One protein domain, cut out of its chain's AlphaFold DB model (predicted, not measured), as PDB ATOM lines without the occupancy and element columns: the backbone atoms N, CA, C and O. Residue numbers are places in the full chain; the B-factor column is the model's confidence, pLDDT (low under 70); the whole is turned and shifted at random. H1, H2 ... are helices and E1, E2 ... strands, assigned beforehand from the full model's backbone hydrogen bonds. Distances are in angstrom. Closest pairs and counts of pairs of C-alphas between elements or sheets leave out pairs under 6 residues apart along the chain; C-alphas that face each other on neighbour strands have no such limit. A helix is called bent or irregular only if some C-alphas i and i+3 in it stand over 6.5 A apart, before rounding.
ATOM      1  N   SER A 209     215.051 152.395 242.698       31.31
ATOM      2  CA  SER A 209     214.347 153.675 242.537       31.31
ATOM      3  C   SER A 209     213.227 153.566 241.495       31.31
ATOM      4  O   SER A 209     213.444 152.976 240.434       31.31
ATOM      5  N   ILE A 210     212.063 154.175 241.745       36.59
ATOM      6  CA  ILE A 210     210.970 154.284 240.766       36.59
ATOM      7  C   ILE A 210     211.061 155.648 240.077       36.59
ATOM      8  O   ILE A 210     211.106 156.692 240.728       36.59
ATOM      9  N   GLN A 211     211.110 155.651 238.744       37.09
ATOM     10  CA  GLN A 211     211.149 156.870 237.936       37.09
ATOM     11  C   GLN A 211     209.756 157.217 237.425       37.09
ATOM     12  O   GLN A 211     209.254 156.586 236.497       37.09
ATOM     13  N   PHE A 212     209.161 158.283 237.959       36.88
ATOM     14  CA  PHE A 212     208.022 158.905 237.304       36.88
ATOM     15  C   PHE A 212     208.522 159.909 236.265       36.88
ATOM     16  O   PHE A 212     208.948 161.017 236.597       36.88
ATOM     17  N   LEU A 213     208.460 159.525 234.989       34.59
ATOM     18  CA  LEU A 213     208.545 160.475 233.882       34.59
ATOM     19  C   LEU A 213     207.143 161.039 233.631       34.59
ATOM     20  O   LEU A 213     206.237 160.308 233.210       34.59
ATOM     21  N   PHE A 214     206.963 162.327 233.920       38.03
ATOM     22  CA  PHE A 214     205.789 163.088 233.510       38.03
ATOM     23  C   PHE A 214     206.183 164.017 232.371       38.03
ATOM     24  O   PHE A 214     206.960 164.956 232.561       38.03
ATOM     25  N   ASP A 215     205.628 163.754 231.193       32.69
ATOM     26  CA  ASP A 215     205.766 164.627 230.036       32.69
ATOM     27  C   ASP A 215     204.755 165.774 230.175       32.69
ATOM     28  O   ASP A 215     203.649 165.764 229.632       32.69
ATOM     29  N   LEU A 216     205.078 166.729 231.049       33.78
ATOM     30  CA  LEU A 216     204.255 167.912 231.257       33.78
ATOM     31  C   LEU A 216     204.520 168.899 230.125       33.78
ATOM     32  O   LEU A 216     205.483 169.662 230.167       33.78
ATOM     33  N   ARG A 217     203.624 168.932 229.137       30.16
ATOM     34  CA  ARG A 217     203.576 170.043 228.182       30.16
ATOM     35  C   ARG A 217     203.091 171.294 228.910       30.16
ATOM     36  O   ARG A 217     201.895 171.481 229.138       30.16
ATOM     37  N   PHE A 218     204.033 172.132 229.321       33.88
ATOM     38  CA  PHE A 218     203.763 173.513 229.708       33.88
ATOM     39  C   PHE A 218     203.437 174.347 228.450       33.88
ATOM     40  O   PHE A 218     203.610 173.853 227.331       33.88
ATOM     41  N   PRO A 219     202.914 175.585 228.586       30.56
ATOM     42  CA  PRO A 219     202.698 176.485 227.451       30.56
ATOM     43  C   PRO A 219     203.908 176.532 226.499       30.56
ATOM     44  O   PRO A 219     205.047 176.351 226.950       30.56
ATOM     45  N   PRO A 220     203.667 176.771 225.194       33.19
ATOM     46  CA  PRO A 220     204.701 176.687 224.168       33.19
ATOM     47  C   PRO A 220     205.891 177.570 224.552       33.19
ATOM     48  O   PRO A 220     205.743 178.780 224.713       33.19
ATOM     49  N   GLY A 221     207.053 176.939 224.752       39.09
ATOM     50  CA  GLY A 221     208.294 177.601 225.164       39.09
ATOM     51  C   GLY A 221     208.912 177.121 226.483       39.09
ATOM     52  O   GLY A 221     209.978 177.611 226.846       39.09
ATOM     53  N   THR A 222     208.312 176.163 227.200       34.84
ATOM     54  CA  THR A 222     208.943 175.555 228.390       34.84
ATOM     55  C   THR A 222     208.809 174.034 228.405       34.84
ATOM     56  O   THR A 222     207.979 173.483 229.112       34.84
ATOM     57  N   ASP A 223     209.667 173.324 227.677       31.83
ATOM     58  CA  ASP A 223     209.799 171.872 227.851       31.83
ATOM     59  C   ASP A 223     210.529 171.591 229.170       31.83
ATOM     60  O   ASP A 223     211.755 171.513 229.241       31.83
ATOM     61  N   LYS A 224     209.769 171.512 230.265       35.22
ATOM     62  CA  LYS A 224     210.273 171.065 231.566       35.22
ATOM     63  C   LYS A 224     209.583 169.764 231.942       35.22
ATOM     64  O   LYS A 224     208.510 169.768 232.538       35.22
ATOM     65  N   ALA A 225     210.232 168.647 231.629       36.62
ATOM     66  CA  ALA A 225     209.890 167.363 232.219       36.62
ATOM     67  C   ALA A 225     210.281 167.389 233.703       36.62
ATOM     68  O   ALA A 225     211.444 167.618 234.047       36.62
ATOM     69  N   ILE A 226     209.315 167.174 234.595       39.72
ATOM     70  CA  ILE A 226     209.611 166.941 236.007       39.72
ATOM     71  C   ILE A 226     209.801 165.433 236.154       39.72
ATOM     72  O   ILE A 226     208.831 164.676 236.202       39.72
ATOM     73  N   LEU A 227     211.062 165.001 236.185       37.81
ATOM     74  CA  LEU A 227     211.414 163.640 236.567       37.81
ATOM     75  C   LEU A 227     211.388 163.565 238.093       37.81
ATOM     76  O   LEU A 227     212.262 164.130 238.753       37.81
ATOM     77  N   VAL A 228     210.395 162.884 238.657       42.78
ATOM     78  CA  VAL A 228     210.354 162.637 240.101       42.78
ATOM     79  C   VAL A 228     210.799 161.191 240.328       42.78
ATOM     80  O   VAL A 228     210.066 160.246 240.042       42.78
ATOM     81  N   CYS A 229     212.051 161.024 240.761       40.41
ATOM     82  CA  CYS A 229     212.619 159.742 241.182       40.41
ATOM     83  C   CYS A 229     212.247 159.529 242.648       40.41
ATOM     84  O   CYS A 229     212.658 160.325 243.492       40.41
ATOM     85  N   LEU A 230     211.432 158.524 242.946       47.59
ATOM     86  CA  LEU A 230     210.871 158.330 244.280       47.59
ATOM     87  C   LEU A 230     211.085 156.883 244.691       47.59
ATOM     88  O   LEU A 230     210.766 155.959 243.945       47.59
ATOM     89  N   ASP A 231     211.661 156.700 245.873       49.56
ATOM     90  CA  ASP A 231     212.034 155.382 246.383       49.56
ATOM     91  C   ASP A 231     210.815 154.628 246.952       49.56
ATOM     92  O   ASP A 231     210.850 153.408 247.107       49.56
ATOM     93  N   SER A 232     209.700 155.329 247.205       66.38
ATOM     94  CA  SER A 232     208.436 154.744 247.658       66.38
ATOM     95  C   SER A 232     207.203 155.497 247.131       66.38
ATOM     96  O   SER A 232     207.257 156.690 246.821       66.38
ATOM     97  N   ILE A 233     206.051 154.814 247.076       71.25
ATOM     98  CA  ILE A 233     204.756 155.435 246.735       71.25
ATOM     99  C   ILE A 233     204.390 156.560 247.722       71.25
ATOM    100  O   ILE A 233     203.765 157.548 247.342       71.25
ATOM    101  N   SER A 234     204.838 156.439 248.977       71.81
ATOM    102  CA  SER A 234     204.667 157.450 250.019       71.81
ATOM    103  C   SER A 234     205.388 158.740 249.641       71.81
ATOM    104  O   SER A 234     204.767 159.799 249.589       71.81
ATOM    105  N   ASP A 235     206.670 158.648 249.283       71.06
ATOM    106  CA  ASP A 235     207.458 159.813 248.866       71.06
ATOM    107  C   ASP A 235     206.869 160.449 247.607       71.06
ATOM    108  O   ASP A 235     206.870 161.675 247.459       71.06
ATOM    109  N   ALA A 236     206.334 159.618 246.704       68.00
ATOM    110  CA  ALA A 236     205.681 160.087 245.494       68.00
ATOM    111  C   ALA A 236     204.489 160.981 245.786       68.00
ATOM    112  O   ALA A 236     204.392 162.100 245.278       68.00
ATOM    113  N   ILE A 237     203.607 160.501 246.652       71.12
ATOM    114  CA  ILE A 237     202.378 161.194 247.001       71.12
ATOM    115  C   ILE A 237     202.679 162.453 247.824       71.12
ATOM    116  O   ILE A 237     202.057 163.485 247.581       71.12
ATOM    117  N   ILE A 238     203.660 162.419 248.732       71.75
ATOM    118  CA  ILE A 238     204.053 163.580 249.549       71.75
ATOM    119  C   ILE A 238     204.619 164.703 248.669       71.75
ATOM    120  O   ILE A 238     204.180 165.857 248.760       71.75
ATOM    121  N   ASN A 239     205.561 164.376 247.779       65.94
ATOM    122  CA  ASN A 239     206.222 165.371 246.932       65.94
ATOM    123  C   ASN A 239     205.260 165.996 245.916       65.94
ATOM    124  O   ASN A 239     205.290 167.206 245.683       65.94
ATOM    125  N   VAL A 240     204.359 165.191 245.352       65.62
ATOM    126  CA  VAL A 240     203.347 165.655 244.398       65.62
ATOM    127  C   VAL A 240     202.221 166.429 245.096       65.62
ATOM    128  O   VAL A 240     201.815 167.503 244.641       65.62
ATOM    129  N   GLY A 241     201.712 165.896 246.207       61.50
ATOM    130  CA  GLY A 241     200.525 166.393 246.903       61.50
ATOM    131  C   GLY A 241     200.702 167.770 247.543       61.50
ATOM    132  O   GLY A 241     199.719 168.479 247.754       61.50
ATOM    133  N   SER A 242     201.943 168.180 247.809       59.06
ATOM    134  CA  SER A 242     202.230 169.416 248.538       59.06
ATOM    135  C   SER A 242     202.073 170.697 247.705       59.06
ATOM    136  O   SER A 242     201.848 171.754 248.286       59.06
ATOM    137  N   ASN A 243     202.178 170.648 246.364       58.81
ATOM    138  CA  ASN A 243     202.326 171.876 245.554       58.81
ATOM    139  C   ASN A 243     201.652 171.879 244.167       58.81
ATOM    140  O   ASN A 243     201.590 172.934 243.528       58.81
ATOM    141  N   ILE A 244     201.140 170.751 243.661       66.31
ATOM    142  CA  ILE A 244     200.687 170.670 242.263       66.31
ATOM    143  C   ILE A 244     199.177 170.924 242.142       66.31
ATOM    144  O   ILE A 244     198.354 170.119 242.565       66.31
ATOM    145  N   LYS A 245     198.808 172.048 241.508       70.50
ATOM    146  CA  LYS A 245     197.412 172.405 241.159       70.50
ATOM    147  C   LYS A 245     197.021 172.041 239.718       70.50
ATOM    148  O   LYS A 245     195.879 172.264 239.316       70.50
ATOM    149  N   ASN A 246     197.959 171.533 238.916       79.25
ATOM    150  CA  ASN A 246     197.718 171.212 237.510       79.25
ATOM    151  C   ASN A 246     196.787 169.991 237.390       79.25
ATOM    152  O   ASN A 246     197.163 168.880 237.754       79.25
ATOM    153  N   LYS A 247     195.577 170.196 236.852       80.75
ATOM    154  CA  LYS A 247     194.560 169.140 236.721       80.75
ATOM    155  C   LYS A 247     194.984 167.994 235.797       80.75
ATOM    156  O   LYS A 247     194.691 166.850 236.124       80.75
ATOM    157  N   ILE A 248     195.673 168.291 234.692       80.06
ATOM    158  CA  ILE A 248     196.131 167.283 233.720       80.06
ATOM    159  C   ILE A 248     197.159 166.369 234.383       80.06
ATOM    160  O   ILE A 248     197.052 165.152 234.302       80.06
ATOM    161  N   PHE A 249     198.109 166.963 235.111       80.50
ATOM    162  CA  PHE A 249     199.081 166.196 235.881       80.50
ATOM    163  C   PHE A 249     198.390 165.263 236.881       80.50
ATOM    164  O   PHE A 249     198.727 164.088 236.954       80.50
ATOM    165  N   ILE A 250     197.424 165.779 237.649       81.19
ATOM    166  CA  ILE A 250     196.742 164.983 238.675       81.19
ATOM    167  C   ILE A 250     195.989 163.809 238.035       81.19
ATOM    168  O   ILE A 250     196.074 162.698 238.542       81.19
ATOM    169  N   GLN A 251     195.301 164.030 236.913       85.56
ATOM    170  CA  GLN A 251     194.612 162.960 236.181       85.56
ATOM    171  C   GLN A 251     195.581 161.881 235.684       85.56
ATOM    172  O   GLN A 251     195.302 160.691 235.810       85.56
ATOM    173  N   GLU A 252     196.738 162.281 235.158       83.00
ATOM    174  CA  GLU A 252     197.741 161.333 234.671       83.00
ATOM    175  C   GLU A 252     198.420 160.569 235.819       83.00
ATOM    176  O   GLU A 252     198.688 159.372 235.705       83.00
ATOM    177  N   PHE A 253     198.637 161.234 236.957       85.12
ATOM    178  CA  PHE A 253     199.104 160.591 238.182       85.12
ATOM    179  C   PHE A 253     198.092 159.554 238.682       85.12
ATOM    180  O   PHE A 253     198.476 158.435 238.995       85.12
ATOM    181  N   GLU A 254     196.802 159.896 238.728       89.06
ATOM    182  CA  GLU A 254     195.722 158.982 239.126       89.06
ATOM    183  C   GLU A 254     195.655 157.748 238.224       89.06
ATOM    184  O   GLU A 254     195.533 156.624 238.717       89.06
ATOM    185  N   ARG A 255     195.794 157.949 236.907       89.25
ATOM    186  CA  ARG A 255     195.843 156.866 235.921       89.25
ATOM    187  C   ARG A 255     197.019 155.924 236.187       89.25
ATOM    188  O   ARG A 255     196.808 154.722 236.335       89.25
ATOM    189  N   LYS A 256     198.238 156.462 236.320       84.62
ATOM    190  CA  LYS A 256     199.436 155.660 236.618       84.62
ATOM    191  C   LYS A 256     199.369 154.985 237.983       84.62
ATOM    192  O   LYS A 256     199.721 153.819 238.098       84.62
ATOM    193  N   PHE A 257     198.872 155.679 239.007       88.50
ATOM    194  CA  PHE A 257     198.649 155.097 240.329       88.50
ATOM    195  C   PHE A 257     197.747 153.866 240.231       88.50
ATOM    196  O   PHE A 257     198.063 152.808 240.778       88.50
ATOM    197  N   LYS A 258     196.643 153.985 239.483       89.06
ATOM    198  CA  LYS A 258     195.725 152.871 239.276       89.06
ATOM    199  C   LYS A 258     196.420 151.691 238.586       89.06
ATOM    200  O   LYS A 258     196.296 150.563 239.046       89.06
ATOM    201  N   GLU A 259     197.157 151.950 237.513       87.56
ATOM    202  CA  GLU A 259     197.811 150.914 236.705       87.56
ATOM    203  C   GLU A 259     198.973 150.216 237.418       87.56
ATOM    204  O   GLU A 259     199.075 148.993 237.364       87.56
ATOM    205  N   GLU A 260     199.831 150.973 238.099       84.62
ATOM    206  CA  GLU A 260     201.094 150.461 238.639       84.62
ATOM    207  C   GLU A 260     200.996 150.024 240.107       84.62
ATOM    208  O   GLU A 260     201.769 149.171 240.544       84.62
ATOM    209  N   TYR A 261     200.045 150.570 240.875       82.06
ATOM    210  CA  TYR A 261     199.970 150.344 242.325       82.06
ATOM    211  C   TYR A 261     198.631 149.811 242.812       82.06
ATOM    212  O   TYR A 261     198.602 149.118 243.824       82.06
ATOM    213  N   PHE A 262     197.523 150.107 242.134       85.75
ATOM    214  CA  PHE A 262     196.229 149.559 242.530       85.75
ATOM    215  C   PHE A 262     195.972 148.194 241.884       85.75
ATOM    216  O   PHE A 262     195.843 147.203 242.599       85.75
ATOM    217  N   LEU A 263     195.940 148.121 240.548       86.75
ATOM    218  CA  LEU A 263     195.575 146.903 239.810       86.75
ATOM    219  C   LEU A 263     196.435 145.677 240.171       86.75
ATOM    220  O   LEU A 263     195.860 144.605 240.365       86.75
ATOM    221  N   PRO A 264     197.769 145.783 240.360       85.88
ATOM    222  CA  PRO A 264     198.577 144.622 240.741       85.88
ATOM    223  C   PRO A 264     198.234 144.052 242.128       85.88
ATOM    224  O   PRO A 264     198.520 142.887 242.402       85.88
ATOM    225  N   TYR A 265     197.613 144.856 242.996       84.00
ATOM    226  CA  TYR A 265     197.283 144.511 244.379       84.00
ATOM    227  C   TYR A 265     195.773 144.507 244.648       84.00
ATOM    228  O   TYR A 265     195.359 144.447 245.806       84.00
ATOM    229  N   GLU A 266     194.936 144.538 243.607       84.31
ATOM    230  CA  GLU A 266     193.479 144.669 243.728       84.31
ATOM    231  C   GLU A 266     192.876 143.586 244.637       84.31
ATOM    232  O   GLU A 266     192.089 143.880 245.532       84.31
ATOM    233  N   TYR A 267     193.326 142.337 244.502       83.00
ATOM    234  CA  TYR A 267     192.868 141.226 245.343       83.00
ATOM    235  C   TYR A 267     193.278 141.353 246.820       83.00
ATOM    236  O   TYR A 267     192.674 140.728 247.689       83.00
ATOM    237  N   GLN A 268     194.307 142.152 247.115       84.62
ATOM    238  CA  GLN A 268     194.825 142.372 248.465       84.62
ATOM    239  C   GLN A 268     194.267 143.637 249.112       84.62
ATOM    240  O   GLN A 268     194.439 143.803 250.318       84.62
ATOM    241  N   ILE A 269     193.590 144.510 248.356       87.25
ATOM    242  CA  ILE A 269     193.121 145.819 248.834       87.25
ATOM    243  C   ILE A 269     192.235 145.693 250.084       87.25
ATOM    244  O   ILE A 269     192.286 146.533 250.979       87.25
ATOM    245  N   LYS A 270     191.463 144.601 250.172       88.25
ATOM    246  CA  LYS A 270     190.562 144.292 251.290       88.25
ATOM    247  C   LYS A 270     191.291 143.751 252.528       88.25
ATOM    248  O   LYS A 270     190.712 143.723 253.614       88.25
ATOM    249  N   THR A 271     192.540 143.313 252.380       87.69
ATOM    250  CA  THR A 271     193.338 142.695 253.442       87.69
ATOM    251  C   THR A 271     194.205 143.749 254.115       87.69
ATOM    252  O   THR A 271     195.277 144.116 253.630       87.69
ATOM    253  N   MET A 272     193.772 144.209 255.287       87.38
ATOM    254  CA  MET A 272     194.402 145.330 256.000       87.38
ATOM    255  C   MET A 272     195.645 144.926 256.813       87.38
ATOM    256  O   MET A 272     196.052 145.627 257.731       87.38
ATOM    257  N   GLN A 273     196.236 143.772 256.499       84.06
ATOM    258  CA  GLN A 273     197.446 143.242 257.144       84.06
ATOM    259  C   GLN A 273     198.655 143.227 256.201       84.06
ATOM    260  O   GLN A 273     199.772 142.952 256.635       84.06
ATOM    261  N   THR A 274     198.452 143.494 254.909       84.44
ATOM    262  CA  THR A 274     199.530 143.410 253.924       84.44
ATOM    263  C   THR A 274     200.357 144.693 253.915       84.44
ATOM    264  O   THR A 274     199.827 145.766 253.649       84.44
ATOM    265  N   ILE A 275     201.668 144.566 254.146       78.12
ATOM    266  CA  ILE A 275     202.628 145.681 254.299       78.12
ATOM    267  C   ILE A 275     202.623 146.646 253.098       78.12
ATOM    268  O   ILE A 275     202.821 147.842 253.273       78.12
ATOM    269  N   ASN A 276     202.335 146.148 251.891       81.19
ATOM    270  CA  ASN A 276     202.315 146.943 250.658       81.19
ATOM    271  C   ASN A 276     200.896 147.240 250.149       81.19
ATOM    272  O   ASN A 276     200.714 147.514 248.966       81.19
ATOM    273  N   ASN A 277     199.877 147.153 251.009       87.75
ATOM    274  CA  ASN A 277     198.517 147.494 250.605       87.75
ATOM    275  C   ASN A 277     198.429 149.014 250.349       87.75
ATOM    276  O   ASN A 277     198.607 149.799 251.290       87.75
ATOM    277  N   PRO A 278     198.125 149.455 249.112       88.12
ATOM    278  CA  PRO A 278     198.107 150.876 248.773       88.12
ATOM    279  C   PRO A 278     197.066 151.655 249.588       88.12
ATOM    280  O   PRO A 278     197.290 152.821 249.902       88.12
ATOM    281  N   LEU A 279     195.971 151.014 250.012       92.19
ATOM    282  CA  LEU A 279     194.967 151.637 250.870       92.19
ATOM    283  C   LEU A 279     195.521 151.951 252.268       92.19
ATOM    284  O   LEU A 279     195.264 153.036 252.783       92.19
ATOM    285  N   ILE A 280     196.310 151.047 252.860       90.75
ATOM    286  CA  ILE A 280     196.943 151.273 254.173       90.75
ATOM    287  C   ILE A 280     197.911 152.451 254.086       90.75
ATOM    288  O   ILE A 280     197.840 153.365 254.905       90.75
ATOM    289  N   ILE A 281     198.752 152.476 253.048       88.38
ATOM    290  CA  ILE A 281     199.727 153.554 252.845       88.38
ATOM    291  C   ILE A 281     199.010 154.908 252.719       88.38
ATOM    292  O   ILE A 281     199.416 155.888 253.340       88.38
ATOM    293  N   LEU A 282     197.907 154.966 251.969       90.94
ATOM    294  CA  LEU A 282     197.107 156.185 251.832       90.94
ATOM    295  C   LEU A 282     196.447 156.628 253.149       90.94
ATOM    296  O   LEU A 282     196.381 157.830 253.420       90.94
ATOM    297  N   ILE A 283     195.977 155.688 253.976       91.75
ATOM    298  CA  ILE A 283     195.435 155.990 255.309       91.75
ATOM    299  C   ILE A 283     196.530 156.589 256.201       91.75
ATOM    300  O   ILE A 283     196.308 157.631 256.818       91.75
ATOM    301  N   GLU A 284     197.718 155.981 256.234       89.94
ATOM    302  CA  GLU A 284     198.849 156.475 257.029       89.94
ATOM    303  C   GLU A 284     199.277 157.886 256.607       89.94
ATOM    304  O   GLU A 284     199.463 158.760 257.458       89.94
ATOM    305  N   LEU A 285     199.382 158.136 255.299       87.69
ATOM    306  CA  LEU A 285     199.685 159.462 254.751       87.69
ATOM    307  C   LEU A 285     198.651 160.505 255.186       87.69
ATOM    308  O   LEU A 285     198.999 161.609 255.612       87.69
ATOM    309  N   TYR A 286     197.366 160.151 255.141       88.62
ATOM    310  CA  TYR A 286     196.305 161.037 255.605       88.62
ATOM    311  C   TYR A 286     196.431 161.345 257.106       88.62
ATOM    312  O   TYR A 286     196.313 162.502 257.521       88.62
ATOM    313  N   GLN A 287     196.702 160.331 257.935       87.25
ATOM    314  CA  GLN A 287     196.837 160.475 259.390       87.25
ATOM    315  C   GLN A 287     198.025 161.356 259.800       87.25
ATOM    316  O   GLN A 287     197.922 162.102 260.778       87.25
ATOM    317  N   ARG A 288     199.119 161.359 259.024       84.25
ATOM    318  CA  ARG A 288     200.280 162.250 259.228       84.25
ATOM    319  C   ARG A 288     199.969 163.733 258.980       84.25
ATOM    320  O   ARG A 288     200.849 164.575 259.132       84.25
ATOM    321  N   LYS A 289     198.716 164.076 258.643       70.00
ATOM    322  CA  LYS A 289     198.262 165.419 258.236       70.00
ATOM    323  C   LYS A 289     198.981 165.943 256.992       70.00
ATOM    324  O   LYS A 289     198.884 167.124 256.675       70.00
ATOM    325  N   GLU A 290     199.580 165.043 256.223       65.56
ATOM    326  CA  GLU A 290     200.028 165.262 254.845       65.56
ATOM    327  C   GLU A 290     198.841 165.094 253.876       65.56
ATOM    328  O   GLU A 290     198.996 164.714 252.715       65.56
ATOM    329  N   ALA A 291     197.625 165.359 254.376       59.88
ATOM    330  CA  ALA A 291     196.352 165.221 253.690       59.88
ATOM    331  C   ALA A 291     196.233 166.277 252.586       59.88
ATOM    332  O   ALA A 291     195.549 167.294 252.707       59.88
ATOM    333  N   SER A 292     196.940 166.030 251.491       71.25
ATOM    334  CA  SER A 292     196.739 166.733 250.241       71.25
ATOM    335  C   SER A 292     195.412 166.302 249.622       71.25
ATOM    336  O   SER A 292     194.966 165.163 249.771       71.25
ATOM    337  N   HIS A 293     194.793 167.201 248.859       81.38
ATOM    338  CA  HIS A 293     193.632 166.883 248.022       81.38
ATOM    339  C   HIS A 293     193.882 165.658 247.118       81.38
ATOM    340  O   HIS A 293     192.954 164.927 246.791       81.38
ATOM    341  N   LEU A 294     195.145 165.404 246.753       84.81
ATOM    342  CA  LEU A 294     195.550 164.216 246.013       84.81
ATOM    343  C   LEU A 294     195.317 162.924 246.810       84.81
ATOM    344  O   LEU A 294     194.703 162.013 246.272       84.81
ATOM    345  N   VAL A 295     195.740 162.848 248.078       88.25
ATOM    346  CA  VAL A 295     195.546 161.645 248.919       88.25
ATOM    347  C   VAL A 295     194.067 161.272 248.997       88.25
ATOM    348  O   VAL A 295     193.722 160.105 248.844       88.25
ATOM    349  N   THR A 296     193.178 162.257 249.167       88.12
ATOM    350  CA  THR A 296     191.728 162.015 249.177       88.12
ATOM    351  C   THR A 296     191.228 161.435 247.852       88.12
ATOM    352  O   THR A 296     190.478 160.466 247.877       88.12
ATOM    353  N   ARG A 297     191.686 161.947 246.702       89.12
ATOM    354  CA  ARG A 297     191.293 161.405 245.387       89.12
ATOM    355  C   ARG A 297     191.831 159.996 245.142       89.12
ATOM    356  O   ARG A 297     191.128 159.161 244.586       89.12
ATOM    357  N   LEU A 298     193.051 159.702 245.587       91.44
ATOM    358  CA  LEU A 298     193.614 158.351 245.492       91.44
ATOM    359  C   LEU A 298     192.865 157.362 246.396       91.44
ATOM    360  O   LEU A 298     192.612 156.232 245.986       91.44
ATOM    361  N   LEU A 299     192.453 157.796 247.595       92.56
ATOM    362  CA  LEU A 299     191.587 157.007 248.474       92.56
ATOM    363  C   LEU A 299     190.241 156.707 247.812       92.56
ATOM    364  O   LEU A 299     189.791 155.566 247.876       92.56
ATOM    365  N   GLU A 300     189.619 157.697 247.165       92.50
ATOM    366  CA  GLU A 300     188.379 157.508 246.401       92.50
ATOM    367  C   GLU A 300     188.567 156.468 245.291       92.50
ATOM    368  O   GLU A 300     187.799 155.514 245.235       92.50
ATOM    369  N   ILE A 301     189.651 156.549 244.509       91.50
ATOM    370  CA  ILE A 301     189.970 155.556 243.467       91.50
ATOM    371  C   ILE A 301     190.094 154.141 244.047       91.50
ATOM    372  O   ILE A 301     189.560 153.194 243.468       91.50
ATOM    373  N   CYS A 302     190.783 153.977 245.181       92.19
ATOM    374  CA  CYS A 302     190.866 152.677 245.845       92.19
ATOM    375  C   CYS A 302     189.491 152.202 246.334       92.19
ATOM    376  O   CYS A 302     189.174 151.024 246.198       92.19
ATOM    377  N   CYS A 303     188.678 153.099 246.898       92.75
ATOM    378  CA  CYS A 303     187.358 152.771 247.432       92.75
ATOM    379  C   CYS A 303     186.342 152.413 246.347       92.75
ATOM    380  O   CYS A 303     185.534 151.516 246.568       92.75
ATOM    381  N   ASP A 304     186.394 153.065 245.188       89.94
ATOM    382  CA  ASP A 304     185.466 152.832 244.077       89.94
ATOM    383  C   ASP A 304     185.563 151.404 243.522       89.94
ATOM    384  O   ASP A 304     184.587 150.854 243.013       89.94
ATOM    385  N   ALA A 305     186.730 150.777 243.651       86.06
ATOM    386  CA  ALA A 305     186.952 149.395 243.246       86.06
ATOM    387  C   ALA A 305     186.633 148.372 244.354       86.06
ATOM    388  O   ALA A 305     186.567 147.167 244.101       86.06
ATOM    389  N   ILE A 306     186.409 148.818 245.593       90.69
ATOM    390  CA  ILE A 306     186.085 147.935 246.714       90.69
ATOM    391  C   ILE A 306     184.584 147.658 246.729       90.69
ATOM    392  O   ILE A 306     183.773 148.484 247.141       90.69
ATOM    393  N   ASN A 307     184.214 146.430 246.370       90.69
ATOM    394  CA  ASN A 307     182.863 145.924 246.583       90.69
ATOM    395  C   ASN A 307     182.794 145.103 247.879       90.69
ATOM    396  O   ASN A 307     183.393 144.029 247.943       90.69
TER     397      ASN A 307
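AT A GLANCE: This is residues 209 to 307 of the 502 residues of the protein "Hypothetical protein" of Rotaria sp. Silwood2 (UniProt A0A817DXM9). A helical hairpin, H3 and H4, packs with H1 and the longest helix, H2, in a small cluster of crossed helices, and a two-stranded hairpin, E1 and E2, lies at one side, beside H1. The strand hairpin's loop makes one end of the long axis, the H2 to H3 link the other. The printed part has 99 residues, with two named strands, antiparallel, followed by four named helices: mostly helix. It is compact, with a radius of gyration of the C-alphas of 14.0 A, but elongated, spanning 48 by 27 by 26 A.

HOW THE PARTS SIT: E1, residues 210 to 214, and E2, residues 226 to 230, form an antiparallel hairpin at 162 degrees; N 212 and O 228 are within hydrogen-bond range at 3.0 A. The closest C-alphas of E2 and H1, residues 233 to 241, are those of Leu 230 and Ala 236, 5.6 A apart. H4, residues 293 to 304, touches H1 with residues 293 to 295 alone; the closest C-alphas, of Gly 241 and Leu 294, are 5.5 A apart. H3, residues 278 to 287, touches H4 at 38 degrees, only just a steep tilt, opposite ways; the closest C-alphas, of Leu 282 and Val 295, are 6.4 A apart. H2, residues 247 to 268, touches H4 at a steep tilt of 41 degrees, the same way, closest at the C-alphas of Glu 254 and Leu 298, 6.7 A. H2 has a kink of 49 degrees near residue 262 and is irregular, with C-alphas 264 and 267 8.1 A apart. Each O i to N i+4 pair is within hydrogen-bond range in H1, H3 and H4, and 13 of 18 in H2.

IN THESE COORDINATES: E1 begins at C-alpha 210, (210.970, 154.284, 240.766), and H4, 16.7 A long, ends at C-alpha 304, (185.466, 152.832, 244.077). H2 is 29.2 A long and H3 14.4 A.

THE WHOLE: The C-alphas farthest apart, of Gly 221 and Gln 273, are 48.2 A apart. The printed part has no cut; the E1 to E2 link is long, 11 residues. The pLDDT is under 70 at 33 residues, among them 209 to 232.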